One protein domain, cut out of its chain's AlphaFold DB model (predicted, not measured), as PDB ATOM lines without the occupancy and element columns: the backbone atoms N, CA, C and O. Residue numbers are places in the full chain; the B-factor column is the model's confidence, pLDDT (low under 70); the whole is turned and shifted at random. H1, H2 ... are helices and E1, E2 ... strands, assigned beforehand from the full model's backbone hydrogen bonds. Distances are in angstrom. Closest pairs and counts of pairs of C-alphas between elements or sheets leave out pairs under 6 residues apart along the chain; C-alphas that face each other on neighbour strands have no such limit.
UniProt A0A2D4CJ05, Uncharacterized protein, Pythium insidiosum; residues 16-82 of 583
ATOM      1  N   THR A  16     210.678 301.048 197.485       63.06
ATOM      2  CA  THR A  16     211.216 301.245 198.838       63.06
ATOM      3  C   THR A  16     210.266 300.740 199.921       63.06
ATOM      4  O   THR A  16     210.696 299.990 200.793       63.06
ATOM      5  N   GLN A  17     208.967 301.038 199.817       78.81
ATOM      6  CA  GLN A  17     207.956 300.507 200.740       78.81
ATOM      7  C   GLN A  17     207.891 298.979 200.680       78.81
ATOM      8  O   GLN A  17     207.743 298.331 201.708       78.81
ATOM      9  N   PHE A  18     208.053 298.379 199.497       84.94
ATOM     10  CA  PHE A  18     208.087 296.922 199.372       84.94
ATOM     11  C   PHE A  18     209.305 296.307 200.082       84.94
ATOM     12  O   PHE A  18     209.151 295.379 200.873       84.94
ATOM     13  N   ALA A  19     210.513 296.815 199.825       84.50
ATOM     14  CA  ALA A  19     211.728 296.262 200.426       84.50
ATOM     15  C   ALA A  19     211.711 296.356 201.961       84.50
ATOM     16  O   ALA A  19     212.099 295.399 202.628       84.50
ATOM     17  N   GLU A  20     211.208 297.460 202.514       85.44
ATOM     18  CA  GLU A  20     211.065 297.655 203.961       85.44
ATOM     19  C   GLU A  20     209.982 296.747 204.560       85.44
ATOM     20  O   GLU A  20     210.240 296.061 205.549       85.44
ATOM     21  N   ASN A  21     208.805 296.663 203.928       88.31
ATOM     22  CA  ASN A  21     207.685 295.845 204.410       88.31
ATOM     23  C   ASN A  21     208.018 294.346 204.459       88.31
ATOM     24  O   ASN A  21     207.520 293.630 205.328       88.31
ATOM     25  N   TYR A  22     208.845 293.868 203.524       85.81
ATOM     26  CA  TYR A  22     209.217 292.454 203.410       85.81
ATOM     27  C   TYR A  22     210.649 292.152 203.875       85.81
ATOM     28  O   TYR A  22     211.072 290.997 203.811       85.81
ATOM     29  N   GLY A  23     211.393 293.159 204.346       89.25
ATOM     30  CA  GLY A  23     212.769 293.004 204.818       89.25
ATOM     31  C   GLY A  23     213.711 292.453 203.744       89.25
ATOM     32  O   GLY A  23     214.441 291.496 203.996       89.25
ATOM     33  N   VAL A  24     213.688 293.013 202.534       89.31
ATOM     34  CA  VAL A  24     214.570 292.596 201.433       89.31
ATOM     35  C   VAL A  24     215.910 293.322 201.542       89.31
ATOM     36  O   VAL A  24     216.004 294.505 201.232       89.31
ATOM     37  N   TRP A  25     216.956 292.601 201.953       88.25
ATOM     38  CA  TRP A  25     218.312 293.154 202.102       88.25
ATOM     39  C   TRP A  25     219.127 293.083 200.810       88.25
ATOM     40  O   TRP A  25     219.784 294.047 200.426       88.25
ATOM     41  N   TYR A  26     219.080 291.938 200.126       89.50
ATOM     42  CA  TYR A  26     219.885 291.679 198.938       89.50
ATOM     43  C   TYR A  26     219.051 291.014 197.850       89.50
ATOM     44  O   TYR A  26     218.246 290.122 198.112       89.50
ATOM     45  N   VAL A  27     219.302 291.417 196.607       90.25
ATOM     46  CA  VAL A  27     218.818 290.725 195.411       90.25
ATOM     47  C   VAL A  27     220.018 290.461 194.520       90.25
ATOM     48  O   VAL A  27     220.768 291.381 194.183       90.25
ATOM     49  N   ARG A  28     220.226 289.197 194.156       89.88
ATOM     50  CA  ARG A  28     221.274 288.776 193.225       89.88
ATOM     51  C   ARG A  28     220.677 287.877 192.162       89.88
ATOM     52  O   ARG A  28     219.871 286.995 192.453       89.88
ATOM     53  N   CYS A  29     221.083 288.122 190.925       86.75
ATOM     54  CA  CYS A  29     220.679 287.323 189.782       86.75
ATOM     55  C   CYS A  29     221.731 286.248 189.516       86.75
ATOM     56  O   CYS A  29     222.933 286.495 189.634       86.75
ATOM     57  N   ALA A  30     221.273 285.061 189.131       87.31
ATOM     58  CA  ALA A  30     222.141 283.970 188.724       87.31
ATOM     59  C   ALA A  30     221.490 283.178 187.589       87.31
ATOM     60  O   ALA A  30     220.266 283.037 187.533       87.31
ATOM     61  N   GLN A  31     222.311 282.639 186.695       85.06
ATOM     62  CA  GLN A  31     221.866 281.763 185.622       85.06
ATOM     63  C   GLN A  31     221.978 280.305 186.065       85.06
ATOM     64  O   GLN A  31     223.025 279.869 186.534       85.06
ATOM     65  N   VAL A  32     220.917 279.518 185.890       86.94
ATOM     66  CA  VAL A  32     220.977 278.071 186.147       86.94
ATOM     67  C   VAL A  32     221.858 277.408 185.088       86.94
ATOM     68  O   VAL A  32     221.567 277.498 183.897       86.94
ATOM     69  N   VAL A  33     222.916 276.735 185.535       87.44
ATOM     70  CA  VAL A  33     223.841 275.963 184.693       87.44
ATOM     71  C   VAL A  33     223.399 274.507 184.635       87.44
ATOM     72  O   VAL A  33     223.364 273.903 183.569       87.44
ATOM     73  N   GLU A  34     223.043 273.943 185.788       88.38
ATOM     74  CA  GLU A  34     222.725 272.526 185.911       88.38
ATOM     75  C   GLU A  34     221.700 272.293 187.020       88.38
ATOM     76  O   GLU A  34     221.690 272.992 188.036       88.38
ATOM     77  N   VAL A  35     220.837 271.294 186.831       89.56
ATOM     78  CA  VAL A  35     219.889 270.845 187.853       89.56
ATOM     79  C   VAL A  35     220.156 269.380 188.146       89.56
ATOM     80  O   VAL A  35     220.107 268.547 187.243       89.56
ATOM     81  N   LEU A  36     220.418 269.071 189.409       90.31
ATOM     82  CA  LEU A  36     220.684 267.724 189.893       90.31
ATOM     83  C   LEU A  36     219.479 267.199 190.681       90.31
ATOM     84  O   LEU A  36     218.781 267.954 191.373       90.31
ATOM     85  N   ASP A  37     219.233 265.898 190.574       90.19
ATOM     86  CA  ASP A  37     218.267 265.196 191.414       90.19
ATOM     87  C   ASP A  37     218.834 264.886 192.813       90.19
ATOM     88  O   ASP A  37     219.955 265.274 193.149       90.19
ATOM     89  N   SER A  38     218.061 264.193 193.659       90.31
ATOM     90  CA  SER A  38     218.508 263.862 195.022       90.31
ATOM     91  C   SER A  38     219.763 262.990 195.069       90.31
ATOM     92  O   SER A  38     220.406 262.911 196.110       90.31
ATOM     93  N   ASN A  39     220.090 262.318 193.968       85.06
ATOM     94  CA  ASN A  39     221.203 261.389 193.869       85.06
ATOM     95  C   ASN A  39     222.411 262.031 193.169       85.06
ATOM     96  O   ASN A  39     223.357 261.327 192.828       85.06
ATOM     97  N   GLY A  40     222.371 263.344 192.910       83.75
ATOM     98  CA  GLY A  40     223.425 264.048 192.184       83.75
ATOM     99  C   GLY A  40     223.450 263.737 190.687       83.75
ATOM    100  O   GLY A  40     224.439 264.034 190.028       83.75
ATOM    101  N   THR A  41     222.391 263.135 190.133       84.94
ATOM    102  CA  THR A  41     222.297 262.867 188.693       84.94
ATOM    103  C   THR A  41     221.737 264.089 187.978       84.94
ATOM    104  O   THR A  41     220.706 264.638 188.376       84.94
ATOM    105  N   THR A  42     222.397 264.504 186.898       85.06
ATOM    106  CA  THR A  42     221.965 265.628 186.064       85.06
ATOM    107  C   THR A  42     220.616 265.359 185.413       85.06
ATOM    108  O   THR A  42     220.436 264.391 184.670       85.06
ATOM    109  N   ILE A  43     219.669 266.262 185.639       82.19
ATOM    110  CA  ILE A  43     218.359 266.244 184.997       82.19
ATOM    111  C   ILE A  43     218.509 266.880 183.613       82.19
ATOM    112  O   ILE A  43     218.480 268.101 183.463       82.19
ATOM    113  N   GLN A  44     218.679 266.047 182.587       72.12
ATOM    114  CA  GLN A  44     218.724 266.505 181.199       72.12
ATOM    115  C   GLN A  44     217.306 266.716 180.656       72.12
ATOM    116  O   GLN A  44     216.438 265.850 180.765       72.12
ATOM    117  N   ARG A  45     217.069 267.880 180.049       62.22
ATOM    118  CA  ARG A  45     215.791 268.219 179.414       62.22
ATOM    119  C   ARG A  45     215.598 267.324 178.180       62.22
ATOM    120  O   ARG A  45     216.441 267.342 177.295       62.22
ATOM    121  N   GLY A  46     214.517 266.541 178.133       56.09
ATOM    122  CA  GLY A  46     214.177 265.687 176.982       56.09
ATOM    123  C   GLY A  46     214.595 264.212 177.073       56.09
ATOM    124  O   GLY A  46     214.269 263.452 176.171       56.09
ATOM    125  N   LYS A  47     215.258 263.774 178.154       57.97
ATOM    126  CA  LYS A  47     215.405 262.338 178.462       57.97
ATOM    127  C   LYS A  47     214.284 261.875 179.392       57.97
ATOM    128  O   LYS A  47     214.019 262.519 180.403       57.97
ATOM    129  N   ASP A  48     213.707 260.708 179.107       55.97
ATOM    130  CA  ASP A  48     212.620 260.083 179.885       55.97
ATOM    131  C   ASP A  48     213.018 259.625 181.302       55.97
ATOM    132  O   ASP A  48     212.218 259.028 182.031       55.97
ATOM    133  N   SER A  49     214.252 259.893 181.741       67.81
ATOM    134  CA  SER A  49     214.678 259.591 183.102       67.81
ATOM    135  C   SER A  49     213.935 260.493 184.087       67.81
ATOM    136  O   SER A  49     214.294 261.654 184.294       67.81
ATOM    137  N   LYS A  50     212.890 259.949 184.716       75.62
ATOM    138  CA  LYS A  50     212.181 260.631 185.802       75.62
ATOM    139  C   LYS A  50     213.177 260.943 186.929       75.62
ATOM    140  O   LYS A  50     213.849 260.022 187.399       75.62
ATOM    141  N   PRO A  51     213.277 262.207 187.373       78.38
ATOM    142  CA  PRO A  51     214.223 262.588 188.413       78.38
ATOM    143  C   PRO A  51     213.881 261.886 189.728       78.38
ATOM    144  O   PRO A  51     212.706 261.819 190.109       78.38
ATOM    145  N   LYS A  52     214.895 261.368 190.428       83.81
ATOM    146  CA  LYS A  52     214.692 260.646 191.687       83.81
ATOM    147  C   LYS A  52     214.596 261.622 192.867       83.81
ATOM    148  O   LYS A  52     215.194 262.698 192.874       83.81
ATOM    149  N   GLY A  53     213.779 261.255 193.855       86.38
ATOM    150  CA  GLY A  53     213.588 262.022 195.090       86.38
ATOM    151  C   GLY A  53     212.881 263.377 194.928       86.38
ATOM    152  O   GLY A  53     212.434 263.763 193.842       86.38
ATOM    153  N   ARG A  54     212.757 264.103 196.048       88.00
ATOM    154  CA  ARG A  54     212.037 265.393 196.155       88.00
ATOM    155  C   ARG A  54     212.959 266.616 196.183       88.00
ATOM    156  O   ARG A  54     212.519 267.698 195.815       88.00
ATOM    157  N   THR A  55     214.213 266.444 196.593       89.00
ATOM    158  CA  THR A  55     215.214 267.519 196.634       89.00
ATOM    159  C   THR A  55     215.772 267.774 195.237       89.00
ATOM    160  O   THR A  55     215.956 266.839 194.453       89.00
ATOM    161  N   ARG A  56     216.006 269.045 194.904       88.62
ATOM    162  CA  ARG A  56     216.662 269.474 193.666       88.62
ATOM    163  C   ARG A  56     217.806 270.401 194.032       88.62
ATOM    164  O   ARG A  56     217.590 271.341 194.793       88.62
ATOM    165  N   THR A  57     218.981 270.145 193.476       90.69
ATOM    166  CA  THR A  57     220.154 271.000 193.666       90.69
ATOM    167  C   THR A  57     220.398 271.768 192.379       90.69
ATOM    168  O   THR A  57     220.522 271.168 191.312       90.69
ATOM    169  N   PHE A  58     220.443 273.094 192.466       89.69
ATOM    170  CA  PHE A  58     220.675 273.969 191.321       89.69
ATOM    171  C   PHE A  58     222.109 274.477 191.372       89.69
ATOM    172  O   PHE A  58     222.488 275.176 192.309       89.69
ATOM    173  N   LYS A  59     222.900 274.147 190.354       91.44
ATOM    174  CA  LYS A  59     224.188 274.794 190.124       91.44
ATOM    175  C   LYS A  59     223.927 276.062 189.328       91.44
ATOM    176  O   LYS A  59     223.374 275.998 188.228       91.44
ATOM    177  N   VAL A  60     224.302 277.204 189.888       90.81
ATOM    178  CA  VAL A  60     224.059 278.517 189.286       90.81
ATOM    179  C   VAL A  60     225.373 279.247 189.023       90.81
ATOM    180  O   VAL A  60     226.349 279.059 189.745       90.81
ATOM    181  N   ALA A  61     225.394 280.066 187.978       91.06
ATOM    182  CA  ALA A  61     226.463 280.999 187.668       91.06
ATOM    183  C   ALA A  61     226.010 282.411 188.051       91.06
ATOM    184  O   ALA A  61     225.005 282.903 187.533       91.06
ATOM    185  N   PHE A  62     226.735 283.044 188.968       91.25
ATOM    186  CA  PHE A  62     226.541 284.452 189.308       91.25
ATOM    187  C   PHE A  62     227.275 285.355 188.315       91.25
ATOM    188  O   PHE A  62     228.237 284.928 187.673       91.25
ATOM    189  N   ASP A  63     226.844 286.613 188.218       89.12
ATOM    190  CA  ASP A  63     227.613 287.627 187.501       89.12
ATOM    191  C   ASP A  63     228.947 287.888 188.217       89.12
ATOM    192  O   ASP A  63     228.983 288.278 189.387       89.12
ATOM    193  N   GLY A  64     230.052 287.669 187.502       90.44
ATOM    194  CA  GLY A  64     231.397 287.835 188.042       90.44
ATOM    195  C   GLY A  64     231.732 289.290 188.375       90.44
ATOM    196  O   GLY A  64     232.487 289.531 189.317       90.44
ATOM    197  N   GLN A  65     231.159 290.261 187.650       89.88
ATOM    198  CA  GLN A  65     231.383 291.678 187.950       89.88
ATOM    199  C   GLN A  65     230.689 292.080 189.251       89.88
ATOM    200  O   GLN A  65     231.319 292.709 190.100       89.88
ATOM    201  N   GLN A  66     229.424 291.687 189.432       91.88
ATOM    202  CA  GLN A  66     228.708 291.906 190.686       91.88
ATOM    203  C   GLN A  66     229.390 291.201 191.864       91.88
ATOM    204  O   GLN A  66     229.581 291.828 192.900       91.88
ATOM    205  N   TYR A  67     229.822 289.945 191.698       93.88
ATOM    206  CA  TYR A  67     230.519 289.209 192.759       93.88
ATOM    207  C   TYR A  67     231.822 289.892 193.182       93.88
ATOM    208  O   TYR A  67     232.112 289.990 194.371       93.88
ATOM    209  N   LYS A  68     232.599 290.407 192.220       94.81
ATOM    210  CA  LYS A  68     233.818 291.160 192.524       94.81
ATOM    211  C   LYS A  68     233.514 292.433 193.321       94.81
ATOM    212  O   LYS A  68     234.185 292.678 194.312       94.81
ATOM    213  N   LYS A  69     232.496 293.203 192.919       94.88
ATOM    214  CA  LYS A  69     232.065 294.395 193.669       94.88
ATOM    215  C   LYS A  69     231.661 294.036 195.095       94.88
ATOM    216  O   LYS A  69     232.126 294.663 196.031       94.88
ATOM    217  N   ASP A  70     230.870 292.979 195.261       94.56
ATOM    218  CA  ASP A  70     230.435 292.534 196.585       94.56
ATOM    219  C   ASP A  70     231.603 292.044 197.453       94.56
ATOM    220  O   ASP A  70     231.575 292.214 198.668       94.56
ATOM    221  N   LEU A  71     232.630 291.438 196.852       94.56
ATOM    222  CA  LEU A  71     233.854 291.058 197.554       94.56
ATOM    223  C   LEU A  71     234.630 292.293 198.031       94.56
ATOM    224  O   LEU A  71     235.040 292.336 199.189       94.56
ATOM    225  N   ASP A  72     234.800 293.284 197.154       95.44
ATOM    226  CA  ASP A  72     235.522 294.528 197.446       95.44
ATOM    227  C   ASP A  72     234.778 295.374 198.504       95.44
ATOM    228  O   ASP A  72     235.403 295.942 199.399       95.44
ATOM    229  N   ASP A  73     233.443 295.383 198.456       94.19
ATOM    230  CA  ASP A  73     232.563 296.098 199.391       94.19
ATOM    231  C   ASP A  73     232.311 295.323 200.706       94.19
ATOM    232  O   ASP A  73     231.617 295.810 201.600       94.19
ATOM    233  N   GLY A  74     232.835 294.098 200.844       92.44
ATOM    234  CA  GLY A  74     232.598 293.237 202.011       92.44
ATOM    235  C   GLY A  74     231.153 292.724 202.146       92.44
ATOM    236  O   GLY A  74     230.749 292.263 203.213       92.44
ATOM    237  N   ALA A  75     230.363 292.762 201.071       91.31
ATOM    238  CA  ALA A  75     228.951 292.381 201.009       91.31
ATOM    239  C   ALA A  75     228.713 290.884 200.698       91.31
ATOM    240  O   ALA A  75     227.646 290.502 200.206       91.31
ATOM    241  N   LEU A  76     229.672 290.004 201.016       91.38
ATOM    242  CA  LEU A  76     229.564 288.552 200.780       91.38
ATOM    243  C   LEU A  76     228.391 287.886 201.520       91.38
ATOM    244  O   LEU A  76     227.899 286.843 201.085       91.38
ATOM    245  N   ALA A  77     227.884 288.531 202.575       91.25
ATOM    246  CA  ALA A  77     226.674 288.144 203.297       91.25
ATOM    247  C   ALA A  77     225.466 287.896 202.364       91.25
ATOM    248  O   ALA A  77     224.625 287.044 202.654       91.25
ATOM    249  N   ALA A  78     225.399 288.582 201.215       88.62
ATOM    250  CA  ALA A  78     224.356 288.379 200.207       88.62
ATOM    251  C   ALA A  78     224.297 286.937 199.663       88.62
ATOM    252  O   ALA A  78     223.224 286.468 199.280       88.62
ATOM    253  N   TYR A  79     225.431 286.234 199.625       91.38
ATOM    254  CA  TYR A  79     225.543 284.867 199.110       91.38
ATOM    255  C   TYR A  79     225.377 283.809 200.207       91.38
ATOM    256  O   TYR A  79     224.885 282.716 199.930       91.38
ATOM    257  N   GLU A  80     225.753 284.130 201.446       90.44
ATOM    258  CA  GLU A  80     225.661 283.223 202.599       90.44
ATOM    259  C   GLU A  80     224.234 283.116 203.147       90.44
ATOM    260  O   GLU A  80     223.780 282.029 203.503       90.44
ATOM    261  N   TYR A  81     223.499 284.233 203.173       89.06
ATOM    262  CA  TYR A  81     222.151 284.312 203.745       89.06
ATOM    263  C   TYR A  81     221.026 284.190 202.710       89.06
ATOM    264  O   TYR A  81     219.888 284.585 202.973       89.06
ATOM    265  N   ALA A  82     221.313 283.641 201.530       88.25
ATOM    266  CA  ALA A  82     220.307 283.425 200.499       88.25
ATOM    267  C   ALA A  82     219.212 282.459 200.997       88.25
ATOM    268  O   ALA A  82     219.427 281.258 201.142       88.25
TER     269      ALA A  82
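Overview. This is residues 16 to 82 of the 583 residues of an uncharacterized protein of Pythium insidiosum (UniProt A0A2D4CJ05). A long, narrow hairpin of two antiparallel strands, E1 and E2, makes the middle of this domain; a wide loop with no named element, residues 37 to 56, spreads from one end of it, and three short helices are spread loosely toward the other end. H2 follows directly after E2, H3 folds back from H2 toward the mean of the C-alphas, and residues 17 to 23, of which 17 to 22 belong to H1, stick out and stand free of the rest. The printed part has 67 residues, with three named helices and two named strands in the order H1, E1, E2, H2, H3, and the sheet's order is E1 - E2. The class is mixed, helices and strands, though only 33 of the 67 residues are in named elements. The whole is only just loose, close to extended, with a radius of gyration of the C-alphas of 16.3 A, and it is elongated, with spans of 45 by 29 by 18 A.

Arrangement. The sheet has two strands, E1 at residues 30 to 36 and E2 at residues 57 to 62. They are antiparallel neighbours, with 155 degrees between their N-to-C directions, and they form a hairpin. The C-alphas of Ala 30 and Phe 62 face each other at 4.5 A, and at the other end of the pair those of Leu 36 and Thr 57 face each other at 5.0 A. Among the backbone pairs within hydrogen-bond range are N 31 and O 61 at 2.8 A and N 57 and O 36 at 3.0 A. H2, residues 64 to 72, follows E2 by a tight link of 1 residue. H3, residues 77 to 80, follows H2 by a tight link of 4 residues. H2 and H3 are near each other: their closest C-alphas are 8.2 A apart, and 6 pairs of C-alphas lie within 10 A. H3 is apart from both E1 and E2, and H2 is apart from E1. H1, residues 16 to 22, is apart from E2, H2 and H3. In H1 and H2 every O i to N i+4 pair is within hydrogen-bond range. H3 is too short for such a pair, and its 1 pair of O i to N i+3 is within range.

Along the chain. E1 runs from Ala 30 to Leu 36 and measures 16.4 A from first to last C-alpha, starting with C-alpha 30 at (222.141, 283.970, 188.724). E2 runs from Thr 57 to Phe 62 over 15.5 A. H2, the longest helix by residues, runs from Gly 64 to Asp 72 over 12.3 A. H1 runs from Thr 16 to Tyr 22 over 10.1 A, with C-alpha 16 at (211.216, 301.245, 198.838). H3 has four residues, Ala 77 to Glu 80, and its last C-alpha, that of Glu 80, is at (225.661, 283.223, 202.599).

Size, cuts and confidence. The two C-alphas farthest apart are those of Gln 17 and Asp 48, at 45.7 A. The first and last printed C-alphas, those of Thr 16 and Ala 82, are 20.1 A apart. E2 has the element centre nearest to the mean of the C-alphas, at 5.1 A, and H1 the farthest, at 22.0 A. The link from H1 to E1 is short, with 7 residues, and the link from E1 to E2 is long, with 20 residues whose C-alphas lie 12 to 26 A from that mean. The printed part has no cut. The mean pLDDT of the printed part is 85.9, and the model's confidence is under 70 at residue 16 and at residues 45 to 49.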